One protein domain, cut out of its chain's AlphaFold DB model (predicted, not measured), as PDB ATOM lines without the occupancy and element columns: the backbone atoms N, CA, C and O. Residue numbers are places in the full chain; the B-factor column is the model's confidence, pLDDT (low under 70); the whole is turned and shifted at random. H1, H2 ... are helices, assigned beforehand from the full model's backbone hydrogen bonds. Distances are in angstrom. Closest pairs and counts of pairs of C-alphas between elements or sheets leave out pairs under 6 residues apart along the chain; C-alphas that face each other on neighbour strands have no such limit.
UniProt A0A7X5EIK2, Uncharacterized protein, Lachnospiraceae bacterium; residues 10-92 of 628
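This is residues 10 to 92 of the 628 residues of an uncharacterized protein of Lachnospiraceae bacterium (UniProt A0A7X5EIK2). Little regular structure: much of this domain is loop, with helix H1 through the middle along the longest axis and H2 and H3 on different sides of it. The 83 printed residues hold three named helices, H1, H2, H3 in chain order, and no named strand; the class is all helix, with 33 residues in named elements. The whole is compact, radius of gyration of the C-alphas 12.3 A, spanning 37 by 29 by 22 A.

After residues 10 to 22, H1 spans residues 23 to 37. H2, residues 45 to 54, touches residues 27 to 31 of H1 alone, at a steep tilt of 66 degrees, opposite ways; the closest C-alphas, of Phe 27 and Ile 49, are 7.3 A apart. H3, residues 75 to 82, only just touches H1, at its residues 29 to 33 alone, with 3 pairs of C-alphas within 8 A, the closest those of Val 29 and Cys 75, 6.6 A; the tilt is steep, 39 degrees, opposite ways. H2 and H3 are apart. In H1, H2 and H3 every O i to N i+4 pair is within hydrogen-bond range.

H1 begins at C-alpha 23 (47.252, 14.237, -22.091) and measures 20.8 A, H2 14.2 A and H3 10.4 A, ending at C-alpha 82 (49.324, 4.805, -10.394).

The printed part has no cut. The H2 to H3 link, 20 residues, is long. Mean pLDDT of the printed part is 74.0; residues 36 to 41 and 82 to 92 are among those under 70.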
ATOM      1  N   CYS A  10      41.913  10.627 -10.788       68.81
ATOM      2  CA  CYS A  10      43.188  10.005 -11.120       68.81
ATOM      3  C   CYS A  10      44.045  10.803 -12.118       68.81
ATOM      4  O   CYS A  10      45.258  10.633 -12.091       68.81
ATOM      5  N   HIS A  11      43.472  11.713 -12.925       74.31
ATOM      6  CA  HIS A  11      44.222  12.553 -13.882       74.31
ATOM      7  C   HIS A  11      45.410  13.301 -13.253       74.31
ATOM      8  O   HIS A  11      46.409  13.548 -13.922       74.31
ATOM      9  N   LYS A  12      45.333  13.626 -11.953       73.12
ATOM     10  CA  LYS A  12      46.406  14.306 -11.210       73.12
ATOM     11  C   LYS A  12      47.692  13.482 -11.119       73.12
ATOM     12  O   LYS A  12      48.763  14.060 -10.987       73.12
ATOM     13  N   TYR A  13      47.576  12.159 -11.192       73.88
ATOM     14  CA  TYR A  13      48.690  11.218 -11.068       73.88
ATOM     15  C   TYR A  13      49.190  10.716 -12.423       73.88
ATOM     16  O   TYR A  13      50.297  10.192 -12.506       73.88
ATOM     17  N   ILE A  14      48.398  10.890 -13.485       79.38
ATOM     18  CA  ILE A  14      48.772  10.470 -14.833       79.38
ATOM     19  C   ILE A  14      49.736  11.518 -15.407       79.38
ATOM     20  O   ILE A  14      49.341  12.551 -15.957       79.38
ATOM     21  N   ARG A  15      51.027  11.264 -15.194       81.94
ATOM     22  CA  ARG A  15      52.143  12.096 -15.642       81.94
ATOM     23  C   ARG A  15      53.088  11.296 -16.534       81.94
ATOM     24  O   ARG A  15      53.242  10.085 -16.348       81.94
ATOM     25  N   LYS A  16      53.726  11.992 -17.473       82.50
ATOM     26  CA  LYS A  16      54.882  11.504 -18.229       82.50
ATOM     27  C   LYS A  16      56.117  11.459 -17.320       82.50
ATOM     28  O   LYS A  16      56.103  11.972 -16.201       82.50
ATOM     29  N   ARG A  17      57.207  10.846 -17.800       78.31
ATOM     30  CA  ARG A  17      58.476  10.735 -17.047       78.31
ATOM     31  C   ARG A  17      59.090  12.092 -16.684       78.31
ATOM     32  O   ARG A  17      59.787  12.181 -15.685       78.31
ATOM     33  N   ASP A  18      58.802  13.123 -17.469       78.81
ATOM     34  CA  ASP A  18      59.231  14.508 -17.249       78.81
ATOM     35  C   ASP A  18      58.350  15.279 -16.239       78.81
ATOM     36  O   ASP A  18      58.578  16.460 -15.991       78.81
ATOM     37  N   GLY A  19      57.336  14.634 -15.649       72.06
ATOM     38  CA  GLY A  19      56.426  15.241 -14.675       72.06
ATOM     39  C   GLY A  19      55.257  16.027 -15.282       72.06
ATOM     40  O   GLY A  19      54.374  16.462 -14.537       72.06
ATOM     41  N   THR A  20      55.187  16.172 -16.609       79.50
ATOM     42  CA  THR A  20      54.073  16.850 -17.292       79.50
ATOM     43  C   THR A  20      52.825  15.955 -17.385       79.50
ATOM     44  O   THR A  20      52.937  14.725 -17.321       79.50
ATOM     45  N   PRO A  21      51.602  16.517 -17.497       80.62
ATOM     46  CA  PRO A  21      50.383  15.728 -17.684       80.62
ATOM     47  C   PRO A  21      50.443  14.843 -18.934       80.62
ATOM     48  O   PRO A  21      50.721  15.320 -20.035       80.62
ATOM     49  N   ASP A  22      50.124  13.556 -18.785       87.25
ATOM     50  CA  ASP A  22      49.988  12.653 -19.930       87.25
ATOM     51  C   ASP A  22      48.596  12.815 -20.558       87.25
ATOM     52  O   ASP A  22      47.625  12.145 -20.195       87.25
ATOM     53  N   GLN A  23      48.500  13.778 -21.473       87.12
ATOM     54  CA  GLN A  23      47.252  14.237 -22.091       87.12
ATOM     55  C   GLN A  23      46.493  13.104 -22.797       87.12
ATOM     56  O   GLN A  23      45.273  13.012 -22.655       87.12
ATOM     57  N   GLN A  24      47.212  12.212 -23.487       88.12
ATOM     58  CA  GLN A  24      46.645  11.065 -24.197       88.12
ATOM     59  C   GLN A  24      45.929  10.120 -23.235       88.12
ATOM     60  O   GLN A  24      44.764   9.762 -23.431       88.12
ATOM     61  N   ARG A  25      46.623   9.730 -22.165       86.19
ATOM     62  CA  ARG A  25      46.074   8.796 -21.182       86.19
ATOM     63  C   ARG A  25      44.957   9.434 -20.369       86.19
ATOM     64  O   ARG A  25      43.947   8.783 -20.116       86.19
ATOM     65  N   ILE A  26      45.085  10.714 -20.010       85.31
ATOM     66  CA  ILE A  26      44.026  11.470 -19.325       85.31
ATOM     67  C   ILE A  26      42.748  11.517 -20.173       85.31
ATOM     68  O   ILE A  26      41.665  11.243 -19.649       85.31
ATOM     69  N   PHE A  27      42.868  11.824 -21.468       87.25
ATOM     70  CA  PHE A  27      41.737  11.857 -22.393       87.25
ATOM     71  C   PHE A  27      41.057  10.485 -22.504       87.25
ATOM     72  O   PHE A  27      39.854  10.377 -22.254       87.25
ATOM     73  N   ASN A  28      41.824   9.423 -22.771       85.56
ATOM     74  CA  ASN A  28      41.281   8.071 -22.924       85.56
ATOM     75  C   ASN A  28      40.618   7.561 -21.641       85.56
ATOM     76  O   ASN A  28      39.562   6.938 -21.696       85.56
ATOM     77  N   VAL A  29      41.173   7.884 -20.473       79.56
ATOM     78  CA  VAL A  29      40.577   7.553 -19.171       79.56
ATOM     79  C   VAL A  29      39.282   8.308 -18.923       79.56
ATOM     80  O   VAL A  29      38.329   7.716 -18.417       79.56
ATOM     81  N   ALA A  30      39.216   9.597 -19.262       78.88
ATOM     82  CA  ALA A  30      37.993  10.384 -19.129       78.88
ATOM     83  C   ALA A  30      36.895   9.881 -20.080       78.88
ATOM     84  O   ALA A  30      35.744   9.736 -19.661       78.88
ATOM     85  N   LYS A  31      37.264   9.529 -21.317       82.44
ATOM     86  CA  LYS A  31      36.373   8.927 -22.316       82.44
ATOM     87  C   LYS A  31      35.860   7.567 -21.856       82.44
ATOM     88  O   LYS A  31      34.647   7.346 -21.844       82.44
ATOM     89  N   SER A  32      36.758   6.693 -21.398       77.25
ATOM     90  CA  SER A  32      36.408   5.411 -20.791       77.25
ATOM     91  C   SER A  32      35.467   5.625 -19.616       77.25
ATOM     92  O   SER A  32      34.369   5.096 -19.651       77.25
ATOM     93  N   ALA A  33      35.813   6.463 -18.634       71.00
ATOM     94  CA  ALA A  33      34.980   6.730 -17.460       71.00
ATOM     95  C   ALA A  33      33.589   7.291 -17.816       71.00
ATOM     96  O   ALA A  33      32.599   6.936 -17.174       71.00
ATOM     97  N   PHE A  34      33.484   8.131 -18.849       73.31
ATOM     98  CA  PHE A  34      32.198   8.626 -19.334       73.31
ATOM     99  C   PHE A  34      31.367   7.521 -19.985       73.31
ATOM    100  O   PHE A  34      30.222   7.327 -19.588       73.31
ATOM    101  N   LYS A  35      31.933   6.773 -20.942       72.75
ATOM    102  CA  LYS A  35      31.258   5.643 -21.610       72.75
ATOM    103  C   LYS A  35      30.810   4.599 -20.590       72.75
ATOM    104  O   LYS A  35      29.727   4.035 -20.672       72.75
ATOM    105  N   ALA A  36      31.646   4.403 -19.589       62.66
ATOM    106  CA  ALA A  36      31.447   3.525 -18.465       62.66
ATOM    107  C   ALA A  36      30.264   4.005 -17.577       62.66
ATOM    108  O   ALA A  36      29.427   3.197 -17.167       62.66
ATOM    109  N   LYS A  37      30.134   5.310 -17.314       59.84
ATOM    110  CA  LYS A  37      29.024   5.892 -16.533       59.84
ATOM    111  C   LYS A  37      27.723   6.054 -17.335       59.84
ATOM    112  O   LYS A  37      26.635   5.999 -16.764       59.84
ATOM    113  N   TYR A  38      27.826   6.265 -18.643       64.31
ATOM    114  CA  TYR A  38      26.709   6.526 -19.550       64.31
ATOM    115  C   TYR A  38      26.787   5.619 -20.792       64.31
ATOM    116  O   TYR A  38      26.985   6.112 -21.901       64.31
ATOM    117  N   PRO A  39      26.587   4.295 -20.636       57.50
ATOM    118  CA  PRO A  39      26.815   3.312 -21.705       57.50
ATOM    119  C   PRO A  39      25.922   3.511 -22.934       57.50
ATOM    120  O   PRO A  39      26.301   3.137 -24.038       57.50
ATOM    121  N   ASN A  40      24.758   4.134 -22.745       62.22
ATOM    122  CA  ASN A  40      23.777   4.374 -23.803       62.22
ATOM    123  C   ASN A  40      23.906   5.776 -24.423       62.22
ATOM    124  O   ASN A  40      23.004   6.214 -25.132       62.22
ATOM    125  N   GLN A  41      24.965   6.527 -24.100       69.31
ATOM    126  CA  GLN A  41      25.172   7.881 -24.606       69.31
ATOM    127  C   GLN A  41      26.435   7.954 -25.450       69.31
ATOM    128  O   GLN A  41      27.477   7.402 -25.098       69.31
ATOM    129  N   LYS A  42      26.331   8.678 -26.563       75.44
ATOM    130  CA  LYS A  42      27.470   8.988 -27.414       75.44
ATOM    131  C   LYS A  42      28.125  10.265 -26.894       75.44
ATOM    132  O   LYS A  42      27.442  11.269 -26.708       75.44
ATOM    133  N   LEU A  43      29.423  10.192 -26.618       79.44
ATOM    134  CA  LEU A  43      30.252  11.347 -26.295       79.44
ATOM    135  C   LEU A  43      31.028  11.734 -27.541       79.44
ATOM    136  O   LEU A  43      31.757  10.901 -28.077       79.44
ATOM    137  N   GLU A  44      30.882  12.977 -27.980       85.38
ATOM    138  CA  GLU A  44      31.701  13.506 -29.062       85.38
ATOM    139  C   GLU A  44      33.079  13.895 -28.512       85.38
ATOM    140  O   GLU A  44      33.190  14.627 -27.525       85.38
ATOM    141  N   ASP A  45      34.148  13.419 -29.151       85.62
ATOM    142  CA  ASP A  45      35.520  13.597 -28.653       85.62
ATOM    143  C   ASP A  45      35.903  15.073 -28.518       85.62
ATOM    144  O   ASP A  45      36.544  15.471 -27.544       85.62
ATOM    145  N   ARG A  46      35.422  15.913 -29.443       84.19
ATOM    146  CA  ARG A  46      35.605  17.369 -29.391       84.19
ATOM    147  C   ARG A  46      34.997  17.981 -28.130       84.19
ATOM    148  O   ARG A  46      35.619  18.847 -27.525       84.19
ATOM    149  N   GLU A  47      33.823  17.512 -27.706       83.88
ATOM    150  CA  GLU A  47      33.148  18.007 -26.500       83.88
ATOM    151  C   GLU A  47      33.959  17.670 -25.243       83.88
ATOM    152  O   GLU A  47      34.149  18.522 -24.371       83.88
ATOM    153  N   LEU A  48      34.508  16.453 -25.176       83.88
ATOM    154  CA  LEU A  48      35.365  16.034 -24.071       83.88
ATOM    155  C   LEU A  48      36.689  16.808 -24.042       83.88
ATOM    156  O   LEU A  48      37.103  17.247 -22.972       83.88
ATOM    157  N   ILE A  49      37.341  17.011 -25.190       85.25
ATOM    158  CA  ILE A  49      38.592  17.783 -25.281       85.25
ATOM    159  C   ILE A  49      38.358  19.225 -24.825       85.25
ATOM    160  O   ILE A  49      39.086  19.716 -23.961       85.25
ATOM    161  N   SER A  50      37.319  19.887 -25.343       81.06
ATOM    162  CA  SER A  50      36.950  21.244 -24.924       81.06
ATOM    163  C   SER A  50      36.669  21.314 -23.425       81.06
ATOM    164  O   SER A  50      37.114  22.247 -22.761       81.06
ATOM    165  N   PHE A  51      35.992  20.309 -22.868       81.88
ATOM    166  CA  PHE A  51      35.752  20.228 -21.433       81.88
ATOM    167  C   PHE A  51      37.045  20.069 -20.623       81.88
ATOM    168  O   PHE A  51      37.221  20.766 -19.626       81.88
ATOM    169  N   LEU A  52      37.965  19.192 -21.029       80.75
ATOM    170  CA  LEU A  52      39.230  18.992 -20.315       80.75
ATOM    171  C   LEU A  52      40.115  20.247 -20.360       80.75
ATOM    172  O   LEU A  52      40.710  20.596 -19.340       80.75
ATOM    173  N   LYS A  53      40.145  20.958 -21.494       80.75
ATOM    174  CA  LYS A  53      40.838  22.249 -21.629       80.75
ATOM    175  C   LYS A  53      40.234  23.324 -20.735       80.75
ATOM    176  O   LYS A  53      40.948  23.931 -19.948       80.75
ATOM    177  N   ALA A  54      38.909  23.489 -20.779       75.56
ATOM    178  CA  ALA A  54      38.194  24.474 -19.966       75.56
ATOM    179  C   ALA A  54      38.351  24.248 -18.450       75.56
ATOM    180  O   ALA A  54      38.113  25.155 -17.661       75.56
ATOM    181  N   ASN A  55      38.736  23.037 -18.031       67.88
ATOM    182  CA  ASN A  55      39.031  22.707 -16.635       67.88
ATOM    183  C   ASN A  55      40.542  22.658 -16.332       67.88
ATOM    184  O   ASN A  55      40.923  22.167 -15.269       67.88
ATOM    185  N   HIS A  56      41.398  23.123 -17.247       73.81
ATOM    186  CA  HIS A  56      42.862  23.117 -17.131       73.81
ATOM    187  C   HIS A  56      43.455  21.733 -16.800       73.81
ATOM    188  O   HIS A  56      44.449  21.607 -16.084       73.81
ATOM    189  N   VAL A  57      42.819  20.668 -17.294       78.12
ATOM    190  CA  VAL A  57      43.248  19.276 -17.080       78.12
ATOM    191  C   VAL A  57      44.304  18.862 -18.100       78.12
ATOM    192  O   VAL A  57      45.251  18.148 -17.764       78.12
ATOM    193  N   ILE A  58      44.125  19.318 -19.337       81.00
ATOM    194  CA  ILE A  58      45.100  19.232 -20.423       81.00
ATOM    195  C   ILE A  58      45.434  20.659 -20.888       81.00
ATOM    196  O   ILE A  58      44.587  21.541 -20.721       81.00
ATOM    197  N   PRO A  59      46.636  20.903 -21.437       80.81
ATOM    198  CA  PRO A  59      47.028  22.222 -21.931       80.81
ATOM    199  C   PRO A  59      46.099  22.763 -23.025       80.81
ATOM    200  O   PRO A  59      45.468  22.006 -23.771       80.81
ATOM    201  N   GLU A  60      46.004  24.089 -23.133       80.81
ATOM    202  CA  GLU A  60      45.152  24.722 -24.146       80.81
ATOM    203  C   GLU A  60      45.662  24.459 -25.568       80.81
ATOM    204  O   GLU A  60      44.853  24.365 -26.498       80.81
ATOM    205  N   GLU A  61      46.971  24.242 -25.732       81.06
ATOM    206  CA  GLU A  61      47.601  24.013 -27.032       81.06
ATOM    207  C   GLU A  61      47.341  22.607 -27.593       81.06
ATOM    208  O   GLU A  61      47.565  22.384 -28.781       81.06
ATOM    209  N   THR A  62      46.836  21.660 -26.786       78.94
ATOM    210  CA  THR A  62      46.592  20.269 -27.214       78.94
ATOM    211  C   THR A  62      45.660  20.223 -28.427       78.94
ATOM    212  O   THR A  62      44.475  20.550 -28.303       78.94
ATOM    213  N   LYS A  63      46.124  19.800 -29.608       76.56
ATOM    214  CA  LYS A  63      45.227  19.638 -30.761       76.56
ATOM    215  C   LYS A  63      44.511  18.298 -30.650       76.56
ATOM    216  O   LYS A  63      45.084  17.306 -30.218       76.56
ATOM    217  N   GLY A  64      43.235  18.259 -31.032       72.12
ATOM    218  CA  GLY A  64      42.466  17.007 -30.989       72.12
ATOM    219  C   GLY A  64      43.021  15.927 -31.920       72.12
ATOM    220  O   GLY A  64      42.837  14.750 -31.649       72.12
ATOM    221  N   GLU A  65      43.732  16.337 -32.971       76.25
ATOM    222  CA  GLU A  65      44.427  15.468 -33.930       76.25
ATOM    223  C   GLU A  65      45.652  14.767 -33.320       76.25
ATOM    224  O   GLU A  65      46.029  13.695 -33.779       76.25
ATOM    225  N   ASP A  66      46.228  15.326 -32.248       77.00
ATOM    226  CA  ASP A  66      47.376  14.744 -31.543       77.00
ATOM    227  C   ASP A  66      46.956  13.610 -30.586       77.00
ATOM    228  O   ASP A  66      47.804  12.925 -30.012       77.00
ATOM    229  N   LEU A  67      45.646  13.431 -30.376       81.38
ATOM    230  CA  LEU A  67      45.086  12.429 -29.478       81.38
ATOM    231  C   LEU A  67      44.566  11.235 -30.280       81.38
ATOM    232  O   LEU A  67      43.629  11.349 -31.064       81.38
ATOM    233  N   ASN A  68      45.109  10.050 -30.015       82.62
ATOM    234  CA  ASN A  68      44.541   8.799 -30.500       82.62
ATOM    235  C   ASN A  68      43.216   8.526 -29.774       82.62
ATOM    236  O   ASN A  68      43.208   8.105 -28.615       82.62
ATOM    237  N   THR A  69      42.100   8.775 -30.456       77.75
ATOM    238  CA  THR A  69      40.751   8.654 -29.894       77.75
ATOM    239  C   THR A  69      40.188   7.234 -29.910       77.75
ATOM    240  O   THR A  69      39.165   6.979 -29.260       77.75
ATOM    241  N   GLU A  70      40.835   6.316 -30.626       75.06
ATOM    242  CA  GLU A  70      40.388   4.933 -30.793       75.06
ATOM    243  C   GLU A  70      40.955   3.998 -29.725       75.06
ATOM    244  O   GLU A  70      40.358   2.960 -29.446       75.06
ATOM    245  N   HIS A  71      42.069   4.365 -29.083       75.19
ATOM    246  CA  HIS A  71      42.703   3.533 -28.065       75.19
ATOM    247  C   HIS A  71      41.959   3.595 -26.713       75.19
ATOM    248  O   HIS A  71      41.966   4.638 -26.053       75.19
ATOM    249  N   PRO A  72      41.338   2.497 -26.237       67.50
ATOM    250  CA  PRO A  72      40.681   2.491 -24.939       67.50
ATOM    251  C   PRO A  72      41.712   2.309 -23.821       67.50
ATOM    252  O   PRO A  72      42.422   1.310 -23.769       67.50
ATOM    253  N   GLU A  73      41.741   3.236 -22.868       72.25
ATOM    254  CA  GLU A  73      42.508   3.064 -21.633       72.25
ATOM    255  C   GLU A  73      41.557   2.583 -20.530       72.25
ATOM    256  O   GLU A  73      40.570   3.252 -20.199       72.25
ATOM    257  N   LEU A  74      41.819   1.398 -19.975       69.69
ATOM    258  CA  LEU A  74      40.984   0.814 -18.928       69.69
ATOM    259  C   LEU A  74      41.354   1.400 -17.564       69.69
ATOM    260  O   LEU A  74      42.527   1.524 -17.214       69.69
ATOM    261  N   CYS A  75      40.347   1.674 -16.730       65.69
ATOM    262  CA  CYS A  75      40.590   2.158 -15.368       65.69
ATOM    263  C   CYS A  75      41.485   1.203 -14.560       65.69
ATOM    264  O   CYS A  75      42.276   1.672 -13.750       65.69
ATOM    265  N   PHE A  76      41.398  -0.110 -14.794       64.31
ATOM    266  CA  PHE A  76      42.240  -1.103 -14.123       64.31
ATOM    267  C   PHE A  76      43.738  -0.899 -14.408       64.31
ATOM    268  O   PHE A  76      44.536  -0.926 -13.474       64.31
ATOM    269  N   THR A  77      44.108  -0.600 -15.656       70.06
ATOM    270  CA  THR A  77      45.496  -0.328 -16.069       70.06
ATOM    271  C   THR A  77      46.058   0.920 -15.387       70.06
ATOM    272  O   THR A  77      47.197   0.942 -14.927       70.06
ATOM    273  N   ILE A  78      45.240   1.965 -15.244       71.69
ATOM    274  CA  ILE A  78      45.634   3.177 -14.513       71.69
ATOM    275  C   ILE A  78      45.801   2.893 -13.022       71.69
ATOM    276  O   ILE A  78      46.728   3.394 -12.392       71.69
ATOM    277  N   ILE A  79      44.911   2.092 -12.439       65.62
ATOM    278  CA  ILE A  79      44.965   1.745 -11.017       65.62
ATOM    279  C   ILE A  79      46.217   0.936 -10.702       65.62
ATOM    280  O   ILE A  79      46.884   1.245  -9.718       65.62
ATOM    281  N   SER A  80      46.543  -0.075 -11.506       65.56
ATOM    282  CA  SER A  80      47.725  -0.907 -11.267       65.56
ATOM    283  C   SER A  80      49.013  -0.086 -11.346       65.56
ATOM    284  O   SER A  80      49.910  -0.274 -10.527       65.56
ATOM    285  N   GLN A  81      49.074   0.878 -12.268       72.38
ATOM    286  CA  GLN A  81      50.259   1.703 -12.481       72.38
ATOM    287  C   GLN A  81      50.391   2.867 -11.488       72.38
ATOM    288  O   GLN A  81      51.486   3.133 -10.999       72.38
ATOM    289  N   TYR A  82      49.297   3.566 -11.182       69.56
ATOM    290  CA  TYR A  82      49.324   4.805 -10.394       69.56
ATOM    291  C   TYR A  82      48.745   4.658  -8.983       69.56
ATOM    292  O   TYR A  82      48.731   5.628  -8.229       69.56
ATOM    293  N   LYS A  83      48.235   3.472  -8.619       63.00
ATOM    294  CA  LYS A  83      47.596   3.181  -7.320       63.00
ATOM    295  C   LYS A  83      46.520   4.207  -6.937       63.00
ATOM    296  O   LYS A  83      46.323   4.540  -5.774       63.00
ATOM    297  N   CYS A  84      45.808   4.727  -7.938       58.25
ATOM    298  CA  CYS A  84      44.859   5.830  -7.785       58.25
ATOM    299  C   CYS A  84      43.433   5.378  -7.428       58.25
ATOM    300  O   CYS A  84      42.504   6.187  -7.450       58.25
ATOM    301  N   ASN A  85      43.212   4.086  -7.159       58.84
ATOM    302  CA  ASN A  85      41.887   3.555  -6.832       58.84
ATOM    303  C   ASN A  85      41.305   4.228  -5.589       58.84
ATOM    304  O   ASN A  85      40.124   4.545  -5.596       58.84
ATOM    305  N   SER A  86      42.107   4.521  -4.564       52.59
ATOM    306  CA  SER A  86      41.668   5.213  -3.337       52.59
ATOM    307  C   SER A  86      41.166   6.644  -3.553       52.59
ATOM    308  O   SER A  86      40.413   7.150  -2.728       52.59
ATOM    309  N   THR A  87      41.538   7.297  -4.657       53.16
ATOM    310  CA  THR A  87      41.202   8.706  -4.923       53.16
ATOM    311  C   THR A  87      40.176   8.881  -6.039       53.16
ATOM    312  O   THR A  87      39.532   9.927  -6.134       53.16
ATOM    313  N   CYS A  88      39.987   7.866  -6.887       57.59
ATOM    314  CA  CYS A  88      39.056   7.921  -8.005       57.59
ATOM    315  C   CYS A  88      37.631   7.553  -7.574       57.59
ATOM    316  O   CYS A  88      37.276   6.383  -7.470       57.59
ATOM    317  N   GLN A  89      36.781   8.569  -7.424       52.41
ATOM    318  CA  GLN A  89      35.362   8.405  -7.088       52.41
ATOM    319  C   GLN A  89      34.550   7.672  -8.182       52.41
ATOM    320  O   GLN A  89      33.432   7.241  -7.941       52.41
ATOM    321  N   LEU A  90      35.107   7.517  -9.390       54.59
ATOM    322  CA  LEU A  90      34.482   6.808 -10.515       54.59
ATOM    323  C   LEU A  90      34.932   5.338 -10.631       54.59
ATOM    324  O   LEU A  90      34.523   4.641 -11.556       54.59
ATOM    325  N   CYS A  91      35.805   4.857  -9.741       60.12
ATOM    326  CA  CYS A  91      36.388   3.520  -9.828       60.12
ATOM    327  C   CYS A  91      35.589   2.492  -9.012       60.12
ATOM    328  O   CYS A  91      35.653   2.526  -7.795       60.12
ATOM    329  N   ALA A  92      34.953   1.499  -9.643       54.22
ATOM    330  CA  ALA A  92      34.229   0.428  -8.932       54.22
ATOM    331  C   ALA A  92      35.086  -0.363  -7.918       54.22
ATOM    332  O   ALA A  92      34.573  -0.889  -6.938       54.22
TER     333      ALA A  92